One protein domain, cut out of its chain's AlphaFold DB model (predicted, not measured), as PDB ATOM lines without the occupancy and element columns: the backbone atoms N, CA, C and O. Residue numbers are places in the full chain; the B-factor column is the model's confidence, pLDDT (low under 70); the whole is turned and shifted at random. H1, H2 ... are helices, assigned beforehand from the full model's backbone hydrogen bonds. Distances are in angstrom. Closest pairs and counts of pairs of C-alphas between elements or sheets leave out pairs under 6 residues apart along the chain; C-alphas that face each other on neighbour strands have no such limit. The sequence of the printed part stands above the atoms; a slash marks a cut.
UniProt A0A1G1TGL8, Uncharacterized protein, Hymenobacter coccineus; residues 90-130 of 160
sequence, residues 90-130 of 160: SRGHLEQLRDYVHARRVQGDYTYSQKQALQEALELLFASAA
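What this domain is: This is residues 90 to 130 of the 160 residues of an uncharacterized protein of Hymenobacter coccineus (UniProt A0A1G1TGL8). Two straight helices make a lopsided T: the first four residues of H2 pack beside the middle of H1, and the rest of H2 leads away from it at nearly a right angle. The link, residues 107 to 113, folds back from the end of H1 to that meeting place, and residues 119 to 130 stick out as a free arm. The printed part has 41 residues with two named helices, H1 then H2, and no named strand; the class is all helix. It is only just loose, close to compact, with a radius of gyration of the C-alphas of 11.3 A, and its outline is only just flat, spanning 34 by 24 by 13 A.

How they stand to each other: H1, residues 91 to 106, touches H2, residues 114 to 128, with 5 pairs of C-alphas within 8 A. H1 touches H2 with residues 97 to 101 alone, and H2 touches H1 with residues 114 to 117 alone. The closest C-alphas of the two helices are those of Val 101 and Gln 114, 6.3 A apart. Their lines stand about perpendicular, at 78 degrees, and their centres are 14.2 A apart. In H1 and H2 every O i to N i+4 pair is within hydrogen-bond range.

Where its parts are: H1 begins at C-alpha 91, at (-48.455, 32.899, -47.208), and runs 22.8 A to C-alpha 106. H2 begins at C-alpha 114, at (-35.006, 30.755, -42.788), and runs 20.9 A to C-alpha 128, at (-30.697, 20.031, -60.209).

The domain as a whole: The two C-alphas farthest apart are those of Val 106 and Ala 130, 34.1 A. The printed part has no cut, and the link from H1 to H2 is short, with 7 residues. The mean pLDDT of the printed part of this model is 95.8, and no printed residue is under 70.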
ATOM      1  N   SER A  90     -45.798  33.917 -51.146       97.44
ATOM      2  CA  SER A  90     -47.161  33.555 -50.759       97.44
ATOM      3  C   SER A  90     -47.178  33.060 -49.314       97.44
ATOM      4  O   SER A  90     -46.246  32.370 -48.888       97.44
ATOM      5  N   ARG A  91     -48.280  33.305 -48.606       97.69
ATOM      6  CA  ARG A  91     -48.455  32.899 -47.208       97.69
ATOM      7  C   ARG A  91     -48.143  31.416 -46.946       97.69
ATOM      8  O   ARG A  91     -47.367  31.133 -46.043       97.69
ATOM      9  N   GLY A  92     -48.668  30.499 -47.766       98.19
ATOM     10  CA  GLY A  92     -48.468  29.055 -47.572       98.19
ATOM     11  C   GLY A  92     -46.998  28.619 -47.638       98.19
ATOM     12  O   GLY A  92     -46.528  27.905 -46.761       98.19
ATOM     13  N   HIS A  93     -46.232  29.120 -48.613       96.44
ATOM     14  CA  HIS A  93     -44.792  28.832 -48.698       96.44
ATOM     15  C   HIS A  93     -44.003  29.375 -47.495       96.44
ATOM     16  O   HIS A  93     -43.042  28.749 -47.054       96.44
ATOM     17  N   LEU A  94     -44.400  30.526 -46.943       97.00
ATOM     18  CA  LEU A  94     -43.760  31.067 -45.743       97.00
ATOM     19  C   LEU A  94     -44.049  30.201 -44.507       97.00
ATOM     20  O   LEU A  94     -43.167  30.033 -43.668       97.00
ATOM     21  N   GLU A  95     -45.264  29.661 -44.391       98.25
ATOM     22  CA  GLU A  95     -45.643  28.728 -43.320       98.25
ATOM     23  C   GLU A  95     -44.839  27.423 -43.429       98.25
ATOM     24  O   GLU A  95     -44.144  27.066 -42.482       98.25
ATOM     25  N   GLN A  96     -44.769  26.814 -44.617       97.75
ATOM     26  CA  GLN A  96     -43.935  25.626 -44.860       97.75
ATOM     27  C   GLN A  96     -42.451  25.860 -44.536       97.75
ATOM     28  O   GLN A  96     -41.796  25.004 -43.940       97.75
ATOM     29  N   LEU A  97     -41.911  27.033 -44.887       97.25
ATOM     30  CA  LEU A  97     -40.531  27.400 -44.560       97.25
ATOM     31  C   LEU A  97     -40.307  27.498 -43.043       97.25
ATOM     32  O   LEU A  97     -39.251  27.102 -42.547       97.25
ATOM     33  N   ARG A  98     -41.283  28.026 -42.292       97.62
ATOM     34  CA  ARG A  98     -41.220  28.097 -40.823       97.62
ATOM     35  C   ARG A  98     -41.252  26.708 -40.205       97.62
ATOM     36  O   ARG A  98     -40.416  26.435 -39.346       97.62
ATOM     37  N   ASP A  99     -42.154  25.848 -40.669       98.06
ATOM     38  CA  ASP A  99     -42.291  24.475 -40.176       98.06
ATOM     39  C   ASP A  99     -41.015  23.671 -40.424       98.06
ATOM     40  O   ASP A  99     -40.514  22.991 -39.528       98.06
ATOM     41  N   TYR A 100     -40.423  23.820 -41.610       97.69
ATOM     42  CA  TYR A 100     -39.157  23.182 -41.956       97.69
ATOM     43  C   TYR A 100     -38.002  23.634 -41.047       97.69
ATOM     44  O   TYR A 100     -37.277  22.803 -40.494       97.69
ATOM     45  N   VAL A 101     -37.852  24.946 -40.824       98.00
ATOM     46  CA  VAL A 101     -36.825  25.477 -39.910       98.00
ATOM     47  C   VAL A 101     -37.067  25.007 -38.478       98.00
ATOM     48  O   VAL A 101     -36.118  24.670 -37.773       98.00
ATOM     49  N   HIS A 102     -38.325  24.963 -38.041       98.12
ATOM     50  CA  HIS A 102     -38.680  24.458 -36.722       98.12
ATOM     51  C   HIS A 102     -38.295  22.981 -36.566       98.12
ATOM     52  O   HIS A 102     -37.644  22.628 -35.585       98.12
ATOM     53  N   ALA A 103     -38.619  22.133 -37.545       97.75
ATOM     54  CA  ALA A 103     -38.261  20.717 -37.528       97.75
ATOM     55  C   ALA A 103     -36.740  20.504 -37.408       97.75
ATOM     56  O   ALA A 103     -36.299  19.717 -36.572       97.75
ATOM     57  N   ARG A 104     -35.934  21.265 -38.163       96.88
ATOM     58  CA  ARG A 104     -34.461  21.262 -38.061       96.88
ATOM     59  C   ARG A 104     -33.956  21.666 -36.675       96.88
ATOM     60  O   ARG A 104     -33.059  21.031 -36.130       96.88
ATOM     61  N   ARG A 105     -34.560  22.689 -36.067       97.00
ATOM     62  CA  ARG A 105     -34.186  23.133 -34.714       97.00
ATOM     63  C   ARG A 105     -34.499  22.083 -33.656       97.00
ATOM     64  O   ARG A 105     -33.681  21.863 -32.772       97.00
ATOM     65  N   VAL A 106     -35.644  21.407 -33.771       97.69
ATOM     66  CA  VAL A 106     -36.016  20.297 -32.875       97.69
ATOM     67  C   VAL A 106     -35.035  19.123 -32.995       97.69
ATOM     68  O   VAL A 106     -34.801  18.424 -32.017       97.69
ATOM     69  N   GLN A 107     -34.415  18.936 -34.163       96.00
ATOM     70  CA  GLN A 107     -33.389  17.913 -34.396       96.00
ATOM     71  C   GLN A 107     -32.001  18.275 -33.832       96.00
ATOM     72  O   GLN A 107     -31.110  17.431 -33.852       96.00
ATOM     73  N   GLY A 108     -31.815  19.492 -33.303       95.75
ATOM     74  CA  GLY A 108     -30.573  19.938 -32.661       95.75
ATOM     75  C   GLY A 108     -29.890  21.127 -33.340       95.75
ATOM     76  O   GLY A 108     -29.011  21.744 -32.738       95.75
ATOM     77  N   ASP A 109     -30.325  21.520 -34.541       95.62
ATOM     78  CA  ASP A 109     -29.738  22.645 -35.276       95.62
ATOM     79  C   ASP A 109     -30.377  23.979 -34.854       95.62
ATOM     80  O   ASP A 109     -31.063  24.653 -35.627       95.62
ATOM     81  N   TYR A 110     -30.182  24.383 -33.597       94.75
ATOM     82  CA  TYR A 110     -30.840  25.567 -33.020       94.75
ATOM     83  C   TYR A 110     -30.510  26.886 -33.735       94.75
ATOM     84  O   TYR A 110     -31.321  27.815 -33.738       94.75
ATOM     85  N   THR A 111     -29.335  26.975 -34.364       96.25
ATOM     86  CA  THR A 111     -28.891  28.149 -35.131       96.25
ATOM     87  C   THR A 111     -29.456  28.185 -36.549       96.25
ATOM     88  O   THR A 111     -29.307  29.200 -37.236       96.25
ATOM     89  N   TYR A 112     -30.145  27.124 -36.986       97.25
ATOM     90  CA  TYR A 112     -30.704  27.044 -38.326       97.25
ATOM     91  C   TYR A 112     -31.758  28.131 -38.551       97.25
ATOM     92  O   TYR A 112     -32.608  28.411 -37.695       97.25
ATOM     93  N   SER A 113     -31.700  28.781 -39.708       96.50
ATOM     94  CA  SER A 113     -32.489  29.972 -40.016       96.50
ATOM     95  C   SER A 113     -33.215  29.857 -41.352       96.50
ATOM     96  O   SER A 113     -32.799  29.136 -42.254       96.50
ATOM     97  N   GLN A 114     -34.276  30.652 -41.516       95.75
ATOM     98  CA  GLN A 114     -35.006  30.755 -42.788       95.75
ATOM     99  C   GLN A 114     -34.096  31.185 -43.947       95.75
ATOM    100  O   GLN A 114     -34.286  30.737 -45.074       95.75
ATOM    101  N   LYS A 115     -33.076  32.012 -43.669       94.69
ATOM    102  CA  LYS A 115     -32.059  32.398 -44.654       94.69
ATOM    103  C   LYS A 115     -31.294  31.176 -45.169       94.69
ATOM    104  O   LYS A 115     -31.135  31.042 -46.375       94.69
ATOM    105  N   GLN A 116     -30.825  30.310 -44.267       95.50
ATOM    106  CA  GLN A 116     -30.083  29.101 -44.639       95.50
ATOM    107  C   GLN A 116     -30.967  28.128 -45.415       95.50
ATOM    108  O   GLN A 116     -30.559  27.675 -46.475       95.50
ATOM    109  N   ALA A 117     -32.202  27.903 -44.962       95.81
ATOM    110  CA  ALA A 117     -33.158  27.059 -45.675       95.81
ATOM    111  C   ALA A 117     -33.423  27.539 -47.110       95.81
ATOM    112  O   ALA A 117     -33.423  26.738 -48.042       95.81
ATOM    113  N   LEU A 118     -33.600  28.850 -47.312       95.06
ATOM    114  CA  LEU A 118     -33.760  29.414 -48.654       95.06
ATOM    115  C   LEU A 118     -32.490  29.284 -49.497       95.06
ATOM    116  O   LEU A 118     -32.584  29.017 -50.692       95.06
ATOM    117  N   GLN A 119     -31.314  29.467 -48.898       94.38
ATOM    118  CA  GLN A 119     -30.042  29.313 -49.600       94.38
ATOM    119  C   GLN A 119     -29.826  27.865 -50.058       94.38
ATOM    120  O   GLN A 119     -29.545  27.655 -51.232       94.38
ATOM    121  N   GLU A 120     -30.038  26.886 -49.175       95.12
ATOM    122  CA  GLU A 120     -29.958  25.455 -49.497       95.12
ATOM    123  C   GLU A 120     -30.970  25.070 -50.583       95.12
ATOM    124  O   GLU A 120     -30.624  24.378 -51.536       95.12
ATOM    125  N   ALA A 121     -32.210  25.562 -50.495       94.44
ATOM    126  CA  ALA A 121     -33.229  25.293 -51.508       94.44
ATOM    127  C   ALA A 121     -32.843  25.848 -52.890       94.44
ATOM    128  O   ALA A 121     -33.046  25.176 -53.900       94.44
ATOM    129  N   LEU A 122     -32.272  27.058 -52.951       94.06
ATOM    130  CA  LEU A 122     -31.782  27.642 -54.202       94.06
ATOM    131  C   LEU A 122     -30.559  26.899 -54.741       94.06
ATOM    132  O   LEU A 122     -30.464  26.687 -55.946       94.06
ATOM    133  N   GLU A 123     -29.641  26.487 -53.871       95.00
ATOM    134  CA  GLU A 123     -28.478  25.692 -54.257       95.00
ATOM    135  C   GLU A 123     -28.904  24.348 -54.853       95.00
ATOM    136  O   GLU A 123     -28.475  24.003 -55.951       95.00
ATOM    137  N   LEU A 124     -29.838  23.646 -54.206       94.69
ATOM    138  CA  LEU A 124     -30.426  22.411 -54.727       94.69
ATOM    139  C   LEU A 124     -31.177  22.640 -56.043       94.69
ATOM    140  O   LEU A 124     -31.077  21.824 -56.964       94.69
ATOM    141  N   LEU A 125     -31.903  23.754 -56.168       93.69
ATOM    142  CA  LEU A 125     -32.587  24.115 -57.407       93.69
ATOM    143  C   LEU A 125     -31.588  24.310 -58.552       93.69
ATOM    144  O   LEU A 125     -31.799  23.770 -59.631       93.69
ATOM    145  N   PHE A 126     -30.490  25.038 -58.338       93.19
ATOM    146  CA  PHE A 126     -29.495  25.281 -59.386       93.19
ATOM    147  C   PHE A 126     -28.557  24.097 -59.635       93.19
ATOM    148  O   PHE A 126     -28.037  23.976 -60.739       93.19
ATOM    149  N   ALA A 127     -28.365  23.215 -58.652       92.88
ATOM    150  CA  ALA A 127     -27.644  21.959 -58.835       92.88
ATOM    151  C   ALA A 127     -28.461  20.935 -59.641       92.88
ATOM    152  O   ALA A 127     -27.889  20.137 -60.379       92.88
ATOM    153  N   SER A 128     -29.793  20.950 -59.499       93.50
ATOM    154  CA  SER A 128     -30.697  20.031 -60.209       93.50
ATOM    155  C   SER A 128     -31.198  20.566 -61.552       93.50
ATOM    156  O   SER A 128     -31.496  19.780 -62.453       93.50
ATOM    157  N   ALA A 129     -31.301  21.884 -61.715       90.25
ATOM    158  CA  ALA A 129     -31.750  22.501 -62.954       90.25
ATOM    159  C   ALA A 129     -30.638  22.547 -64.010       90.25
ATOM    160  O   ALA A 129     -29.460  22.733 -63.708       90.25
ATOM    161  N   ALA A 130     -31.026  22.455 -65.283       87.62
ATOM    162  CA  ALA A 130     -30.110  22.748 -66.378       87.62
ATOM    163  C   ALA A 130     -29.629  24.214 -66.290       87.62
ATOM    164  O   ALA A 130     -30.441  25.095 -65.981       87.62
TER     165      ALA A 130